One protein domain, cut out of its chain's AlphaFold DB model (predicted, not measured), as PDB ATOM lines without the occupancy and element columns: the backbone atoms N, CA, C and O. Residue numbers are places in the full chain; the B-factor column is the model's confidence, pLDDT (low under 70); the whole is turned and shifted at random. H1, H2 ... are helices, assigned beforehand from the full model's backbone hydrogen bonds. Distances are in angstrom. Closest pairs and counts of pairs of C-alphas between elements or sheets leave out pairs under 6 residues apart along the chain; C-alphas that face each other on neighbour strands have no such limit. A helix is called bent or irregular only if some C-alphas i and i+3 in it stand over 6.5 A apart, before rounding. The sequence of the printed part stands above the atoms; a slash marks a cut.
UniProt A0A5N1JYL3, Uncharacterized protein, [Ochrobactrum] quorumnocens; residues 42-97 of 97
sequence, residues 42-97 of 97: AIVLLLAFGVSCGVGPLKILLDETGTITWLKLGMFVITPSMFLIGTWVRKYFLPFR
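What this domain is: This is residues 42 to 97 of the 97 residues of an uncharacterized protein of [Ochrobactrum] quorumnocens (UniProt A0A5N1JYL3). Two short helices, H1 and H2, make a triangle with the first part of one long helix, H3: H1 starts beside residue 79 of H3 and runs away from it, and H2 comes back to the beginning of H3. H3 makes the longest axis, and residues 87 to 97, of which 87 to 93 belong to H3, stick out from this body. The printed part has 56 residues, with three named helices in the order H1, H2, H3 and no named strand; the class is all helix. It is loose, with a radius of gyration of the C-alphas of 14.2 A, and spans 46 by 23 by 11 A.

Where its parts are: Find C-alpha 42 at (-5.636, -4.304, -24.627); from there H1 runs through residues 42 to 51, 14.2 A long. H2 holds residues 55 to 62, 10.4 A long. H3 begins with C-alpha 66 at (-23.111, 11.319, -23.836) and runs 39.6 A to C-alpha 93 at (13.109, -3.526, -18.147). H3 is irregular, with C-alphas 67 and 70 7.8 A apart, and has a kink of 27 degrees near residue 79.

How they stand to each other: Look first at Ala 42 and Thr 79, the closest C-alphas of H1 and H3, 5.3 A apart. H1 touches H3 with residues 75 to 83 of H3 alone, at a steep tilt of 59 degrees, opposite ways. H1 and H2 only just touch, with 3 pairs of C-alphas within 8 A, and only at the corner by their link; the closest are Phe 49 and Pro 57, 6.6 A. Their lines are only just about perpendicular, at 70.4 degrees. H2 touches H3 with residues 68 to 72 of H3 alone, at a steep tilt of 66 degrees, opposite ways; the C-alphas of Leu 61 and Lys 72 are closest, 6.4 A apart. In H1 and H2 every O i to N i+4 pair is within hydrogen-bond range; in H3, 19 of 24 are.

The domain as a whole: The C-alphas farthest apart are those of Thr 65 and Arg 97, 47.1 A. The printed part has no cut, and both links, H1 to H2 and H2 to H3, are tight. The mean pLDDT of the printed part is 80.9; look for values under 70 at residues 66 to 67 and 95 to 97.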
ATOM      1  N   ALA A  42      -5.779  -4.879 -23.299       86.19
ATOM      2  CA  ALA A  42      -5.636  -4.304 -24.627       86.19
ATOM      3  C   ALA A  42      -5.693  -5.334 -25.753       86.19
ATOM      4  O   ALA A  42      -6.345  -5.098 -26.767       86.19
ATOM      5  N   ILE A  43      -5.065  -6.493 -25.565       87.44
ATOM      6  CA  ILE A  43      -5.120  -7.596 -26.526       87.44
ATOM      7  C   ILE A  43      -6.550  -8.129 -26.632       87.44
ATOM      8  O   ILE A  43      -7.033  -8.333 -27.742       87.44
ATOM      9  N   VAL A  44      -7.250  -8.306 -25.508       88.38
ATOM     10  CA  VAL A  44      -8.657  -8.738 -25.507       88.38
ATOM     11  C   VAL A  44      -9.529  -7.742 -26.272       88.38
ATOM     12  O   VAL A  44     -10.347  -8.153 -27.094       88.38
ATOM     13  N   LEU A  45      -9.318  -6.439 -26.071       83.94
ATOM     14  CA  LEU A  45     -10.068  -5.406 -26.783       83.94
ATOM     15  C   LEU A  45      -9.787  -5.415 -28.295       83.94
ATOM     16  O   LEU A  45     -10.715  -5.316 -29.095       83.94
ATOM     17  N   LEU A  46      -8.520  -5.575 -28.693       82.31
ATOM     18  CA  LEU A  46      -8.118  -5.695 -30.099       82.31
ATOM     19  C   LEU A  46      -8.688  -6.959 -30.754       82.31
ATOM     20  O   LEU A  46      -9.130  -6.910 -31.901       82.31
ATOM     21  N   LEU A  47      -8.727  -8.080 -30.033       86.00
ATOM     22  CA  LEU A  47      -9.370  -9.304 -30.512       86.00
ATOM     23  C   LEU A  47     -10.876  -9.101 -30.684       86.00
ATOM     24  O   LEU A  47     -11.419  -9.479 -31.718       86.00
ATOM     25  N   ALA A  48     -11.545  -8.446 -29.733       82.56
ATOM     26  CA  ALA A  48     -12.961  -8.108 -29.860       82.56
ATOM     27  C   ALA A  48     -13.220  -7.166 -31.055       82.56
ATOM     28  O   ALA A  48     -14.214  -7.316 -31.771       82.56
ATOM     29  N   PHE A  49     -12.302  -6.230 -31.322       80.75
ATOM     30  CA  PHE A  49     -12.333  -5.381 -32.515       80.75
ATOM     31  C   PHE A  49     -12.235  -6.220 -33.797       80.75
ATOM     32  O   PHE A  49     -13.066  -6.066 -34.690       80.75
ATOM     33  N   GLY A  50     -11.268  -7.140 -33.864       81.62
ATOM     34  CA  GLY A  50     -11.078  -8.036 -35.006       81.62
ATOM     35  C   GLY A  50     -12.285  -8.944 -35.254       81.62
ATOM     36  O   GLY A  50     -12.776  -9.011 -36.376       81.62
ATOM     37  N   VAL A  51     -12.818  -9.578 -34.203       86.38
ATOM     38  CA  VAL A  51     -13.994 -10.465 -34.286       86.38
ATOM     39  C   VAL A  51     -15.250  -9.707 -34.719       86.38
ATOM     40  O   VAL A  51     -16.058 -10.237 -35.474       86.38
ATOM     41  N   SER A  52     -15.416  -8.458 -34.280       85.44
ATOM     42  CA  SER A  52     -16.554  -7.623 -34.687       85.44
ATOM     43  C   SER A  52     -16.367  -6.930 -36.041       85.44
ATOM     44  O   SER A  52     -17.213  -6.117 -36.412       85.44
ATOM     45  N   CYS A  53     -15.271  -7.198 -36.768       81.44
ATOM     46  CA  CYS A  53     -14.882  -6.480 -37.989       81.44
ATOM     47  C   CYS A  53     -14.909  -4.948 -37.816       81.44
ATOM     48  O   CYS A  53     -15.253  -4.209 -38.735       81.44
ATOM     49  N   GLY A  54     -14.619  -4.462 -36.605       75.50
ATOM     50  CA  GLY A  54     -14.694  -3.048 -36.245       75.50
ATOM     51  C   GLY A  54     -16.108  -2.481 -36.043       75.50
ATOM     52  O   GLY A  54     -16.218  -1.346 -35.588       75.50
ATOM     53  N   VAL A  55     -17.187  -3.236 -36.294       80.44
ATOM     54  CA  VAL A  55     -18.578  -2.734 -36.253       80.44
ATOM     55  C   VAL A  55     -19.013  -2.316 -34.846       80.44
ATOM     56  O   VAL A  55     -19.643  -1.273 -34.682       80.44
ATOM     57  N   GLY A  56     -18.687  -3.100 -33.814       79.06
ATOM     58  CA  GLY A  56     -19.042  -2.767 -32.425       79.06
ATOM     59  C   GLY A  56     -18.366  -1.473 -31.942       79.06
ATOM     60  O   GLY A  56     -19.051  -0.542 -31.522       79.06
ATOM     61  N   PRO A  57     -17.035  -1.371 -32.067       74.50
ATOM     62  CA  PRO A  57     -16.278  -0.164 -31.743       74.50
ATOM     63  C   PRO A  57     -16.681   1.065 -32.572       74.50
ATOM     64  O   PRO A  57     -16.728   2.159 -32.022       74.50
ATOM     65  N   LEU A  58     -17.027   0.904 -33.857       78.81
ATOM     66  CA  LEU A  58     -17.559   1.994 -34.691       78.81
ATOM     67  C   LEU A  58     -18.891   2.523 -34.164       78.81
ATOM     68  O   LEU A  58     -19.063   3.733 -34.072       78.81
ATOM     69  N   LYS A  59     -19.813   1.636 -33.770       80.75
ATOM     70  CA  LYS A  59     -21.081   2.045 -33.147       80.75
ATOM     71  C   LYS A  59     -20.841   2.829 -31.862       80.75
ATOM     72  O   LYS A  59     -21.450   3.868 -31.667       80.75
ATOM     73  N   ILE A  60     -19.910   2.367 -31.030       79.62
ATOM     74  CA  ILE A  60     -19.504   3.059 -29.802       79.62
ATOM     75  C   ILE A  60     -18.884   4.425 -30.118       79.62
ATOM     76  O   ILE A  60     -19.149   5.390 -29.414       79.62
ATOM     77  N   LEU A  61     -18.069   4.537 -31.168       77.00
ATOM     78  CA  LEU A  61     -17.444   5.799 -31.561       77.00
ATOM     79  C   LEU A  61     -18.478   6.811 -32.082       77.00
ATOM     80  O   LEU A  61     -18.424   7.978 -31.699       77.00
ATOM     81  N   LEU A  62     -19.410   6.354 -32.920       81.00
ATOM     82  CA  LEU A  62     -20.433   7.171 -33.583       81.00
ATOM     83  C   LEU A  62     -21.655   7.463 -32.703       81.00
ATOM     84  O   LEU A  62     -22.495   8.268 -33.086       81.00
ATOM     85  N   ASP A  63     -21.769   6.824 -31.539       80.00
ATOM     86  CA  ASP A  63     -22.871   7.081 -30.620       80.00
ATOM     87  C   ASP A  63     -22.734   8.464 -29.969       80.00
ATOM     88  O   ASP A  63     -21.842   8.697 -29.155       80.00
ATOM     89  N   GLU A  64     -23.598   9.402 -30.335       74.19
ATOM     90  CA  GLU A  64     -23.597  10.763 -29.788       74.19
ATOM     91  C   GLU A  64     -24.305  10.874 -28.433       74.19
ATOM     92  O   GLU A  64     -24.308  11.942 -27.819       74.19
ATOM     93  N   THR A  65     -24.867   9.778 -27.910       70.44
ATOM     94  CA  THR A  65     -25.394   9.801 -26.550       70.44
ATOM     95  C   THR A  65     -24.231   9.908 -25.555       70.44
ATOM     96  O   THR A  65     -23.358   9.043 -25.452       70.44
ATOM     97  N   GLY A  66     -24.186  11.014 -24.799       64.62
ATOM     98  CA  GLY A  66     -23.111  11.319 -23.836       64.62
ATOM     99  C   GLY A  66     -22.884  10.245 -22.758       64.62
ATOM    100  O   GLY A  66     -21.874  10.267 -22.053       64.62
ATOM    101  N   THR A  67     -23.782   9.266 -22.676       64.38
ATOM    102  CA  THR A  67     -23.741   8.051 -21.859       64.38
ATOM    103  C   THR A  67     -22.518   7.160 -22.095       64.38
ATOM    104  O   THR A  67     -22.085   6.498 -21.155       64.38
ATOM    105  N   ILE A  68     -21.911   7.153 -23.291       73.25
ATOM    106  CA  ILE A  68     -20.803   6.225 -23.622       73.25
ATOM    107  C   ILE A  68     -19.415   6.900 -23.576       73.25
ATOM    108  O   ILE A  68     -18.386   6.263 -23.797       73.25
ATOM    109  N   THR A  69     -19.333   8.180 -23.198       78.19
ATOM    110  CA  THR A  69     -18.084   8.974 -23.226       78.19
ATOM    111  C   THR A  69     -16.903   8.296 -22.513       78.19
ATOM    112  O   THR A  69     -15.809   8.211 -23.071       78.19
ATOM    113  N   TRP A  70     -17.123   7.740 -21.316       80.88
ATOM    114  CA  TRP A  70     -16.085   7.033 -20.552       80.88
ATOM    115  C   TRP A  70     -15.591   5.759 -21.233       80.88
ATOM    116  O   TRP A  70     -14.404   5.442 -21.182       80.88
ATOM    117  N   LEU A  71     -16.490   5.045 -21.904       81.19
ATOM    118  CA  LEU A  71     -16.176   3.804 -22.597       81.19
ATOM    119  C   LEU A  71     -15.397   4.090 -23.891       81.19
ATOM    120  O   LEU A  71     -14.425   3.391 -24.173       81.19
ATOM    121  N   LYS A  72     -15.713   5.182 -24.607       81.69
ATOM    122  CA  LYS A  72     -14.891   5.669 -25.733       81.69
ATOM    123  C   LYS A  72     -13.469   6.008 -25.282       81.69
ATOM    124  O   LYS A  72     -12.504   5.570 -25.900       81.69
ATOM    125  N   LEU A  73     -13.337   6.751 -24.182       83.50
ATOM    126  CA  LEU A  73     -12.042   7.121 -23.598       83.50
ATOM    127  C   LEU A  73     -11.247   5.878 -23.178       83.50
ATOM    128  O   LEU A  73     -10.068   5.741 -23.514       83.50
ATOM    129  N   GLY A  74     -11.913   4.928 -22.518       83.81
ATOM    130  CA  GLY A  74     -11.346   3.635 -22.156       83.81
ATOM    131  C   GLY A  74     -10.803   2.869 -23.362       83.81
ATOM    132  O   GLY A  74      -9.649   2.439 -23.363       83.81
ATOM    133  N   MET A  75     -11.612   2.736 -24.412       82.38
ATOM    134  CA  MET A  75     -11.282   1.937 -25.593       82.38
ATOM    135  C   MET A  75     -10.248   2.583 -26.513       82.38
ATOM    136  O   MET A  75      -9.344   1.895 -26.975       82.38
ATOM    137  N   PHE A  76     -10.372   3.881 -26.794       83.31
ATOM    138  CA  PHE A  76      -9.581   4.550 -27.834       83.31
ATOM    139  C   PHE A  76      -8.386   5.337 -27.296       83.31
ATOM    140  O   PHE A  76      -7.492   5.669 -28.070       83.31
ATOM    141  N   VAL A  77      -8.331   5.614 -25.990       86.56
ATOM    142  CA  VAL A  77      -7.220   6.366 -25.386       86.56
ATOM    143  C   VAL A  77      -6.487   5.516 -24.358       86.56
ATOM    144  O   VAL A  77      -5.290   5.262 -24.506       86.56
ATOM    145  N   ILE A  78      -7.195   5.032 -23.335       87.62
ATOM    146  CA  ILE A  78      -6.570   4.341 -22.197       87.62
ATOM    147  C   ILE A  78      -5.976   3.006 -22.644       87.62
ATOM    148  O   ILE A  78      -4.807   2.733 -22.385       87.62
ATOM    149  N   THR A  79      -6.748   2.197 -23.368       85.75
ATOM    150  CA  THR A  79      -6.337   0.846 -23.760       85.75
ATOM    151  C   THR A  79      -5.105   0.837 -24.688       85.75
ATOM    152  O   THR A  79      -4.140   0.130 -24.379       85.75
ATOM    153  N   PRO A  80      -5.039   1.656 -25.763       87.25
ATOM    154  CA  PRO A  80      -3.823   1.797 -26.566       87.25
ATOM    155  C   PRO A  80      -2.634   2.314 -25.751       87.25
ATOM    156  O   PRO A  80      -1.523   1.807 -25.896       87.25
ATOM    157  N   SER A  81      -2.863   3.272 -24.847       89.31
ATOM    158  CA  SER A  81      -1.806   3.804 -23.978       89.31
ATOM    159  C   SER A  81      -1.248   2.730 -23.043       89.31
ATOM    160  O   SER A  81      -0.033   2.604 -22.920       89.31
ATOM    161  N   MET A  82      -2.103   1.897 -22.438       89.50
ATOM    162  CA  MET A  82      -1.679   0.768 -21.601       89.50
ATOM    163  C   MET A  82      -0.845  -0.237 -22.394       89.50
ATOM    164  O   MET A  82       0.197  -0.689 -21.913       89.50
ATOM    165  N   PHE A  83      -1.254  -0.550 -23.627       89.44
ATOM    166  CA  PHE A  83      -0.493  -1.440 -24.497       89.44
ATOM    167  C   PHE A  83       0.894  -0.874 -24.809       89.44
ATOM    168  O   PHE A  83       1.897  -1.580 -24.656       89.44
ATOM    169  N   LEU A  84       0.959   0.410 -25.183       90.19
ATOM    170  CA  LEU A  84       2.215   1.116 -25.410       90.19
ATOM    171  C   LEU A  84       3.076   1.062 -24.149       90.19
ATOM    172  O   LEU A  84       4.166   0.508 -24.205       90.19
ATOM    173  N   ILE A  85       2.578   1.483 -22.989       89.81
ATOM    174  CA  ILE A  85       3.335   1.416 -21.730       89.81
ATOM    175  C   ILE A  85       3.848  -0.008 -21.468       89.81
ATOM    176  O   ILE A  85       5.026  -0.178 -21.166       89.81
ATOM    177  N   GLY A  86       3.035  -1.047 -21.675       88.19
ATOM    178  CA  GLY A  86       3.469  -2.441 -21.549       88.19
ATOM    179  C   GLY A  86       4.608  -2.822 -22.506       88.19
ATOM    180  O   GLY A  86       5.564  -3.489 -22.102       88.19
ATOM    181  N   THR A  87       4.562  -2.367 -23.766       88.75
ATOM    182  CA  THR A  87       5.658  -2.595 -24.731       88.75
ATOM    183  C   THR A  87       6.936  -1.863 -24.334       88.75
ATOM    184  O   THR A  87       8.025  -2.425 -24.461       88.75
ATOM    185  N   TRP A  88       6.818  -0.653 -23.785       87.19
ATOM    186  CA  TRP A  88       7.950   0.092 -23.251       87.19
ATOM    187  C   TRP A  88       8.519  -0.623 -22.021       87.19
ATOM    188  O   TRP A  88       9.712  -0.903 -21.989       87.19
ATOM    189  N   VAL A  89       7.694  -1.047 -21.061       86.69
ATOM    190  CA  VAL A  89       8.167  -1.811 -19.894       86.69
ATOM    191  C   VAL A  89       8.931  -3.064 -20.335       86.69
ATOM    192  O   VAL A  89      10.038  -3.317 -19.858       86.69
ATOM    193  N   ARG A  90       8.414  -3.803 -21.323       85.19
ATOM    194  CA  ARG A  90       9.117  -4.957 -21.896       85.19
ATOM    195  C   ARG A  90      10.454  -4.566 -22.536       85.19
ATOM    196  O   ARG A  90      11.452  -5.226 -22.273       85.19
ATOM    197  N   LYS A  91      10.489  -3.502 -23.342       83.06
ATOM    198  CA  LYS A  91      11.700  -3.031 -24.039       83.06
ATOM    199  C   LYS A  91      12.776  -2.518 -23.078       83.06
ATOM    200  O   LYS A  91      13.959  -2.762 -23.300       83.06
ATOM    201  N   TYR A  92      12.375  -1.784 -22.043       82.00
ATOM    202  CA  TYR A  92      13.286  -1.081 -21.143       82.00
ATOM    203  C   TYR A  92      13.669  -1.898 -19.909       82.00
ATOM    204  O   TYR A  92      14.754  -1.668 -19.390       82.00
ATOM    205  N   PHE A  93      12.852  -2.840 -19.426       80.56
ATOM    206  CA  PHE A  93      13.109  -3.526 -18.147       80.56
ATOM    207  C   PHE A  93      13.317  -5.037 -18.266       80.56
ATOM    208  O   PHE A  93      14.055  -5.605 -17.449       80.56
ATOM    209  N   LEU A  94      12.734  -5.685 -19.281       78.50
ATOM    210  CA  LEU A  94      12.870  -7.127 -19.480       78.50
ATOM    211  C   LEU A  94      14.021  -7.458 -20.448       78.50
ATOM    212  O   LEU A  94      14.151  -6.848 -21.510       78.50
ATOM    213  N   PRO A  95      14.880  -8.430 -20.105       64.50
ATOM    214  CA  PRO A  95      16.011  -8.811 -20.932       64.50
ATOM    215  C   PRO A  95      15.570  -9.855 -21.971       64.50
ATOM    216  O   PRO A  95      15.853 -11.032 -21.803       64.50
ATOM    217  N   PHE A  96      14.869  -9.438 -23.027       58.94
ATOM    218  CA  PHE A  96      14.579 -10.304 -24.189       58.94
ATOM    219  C   PHE A  96      15.420  -9.945 -25.423       58.94
ATOM    220  O   PHE A  96      14.986 -10.144 -26.553       58.94
ATOM    221  N   ARG A  97      16.612  -9.389 -25.192       51.91
ATOM    222  CA  ARG A  97      17.673  -9.316 -26.198       51.91
ATOM    223  C   ARG A  97      18.656 -10.442 -25.950       51.91
ATOM    224  O   ARG A  97      19.081 -10.553 -24.772       51.91
TER     225      ARG A  97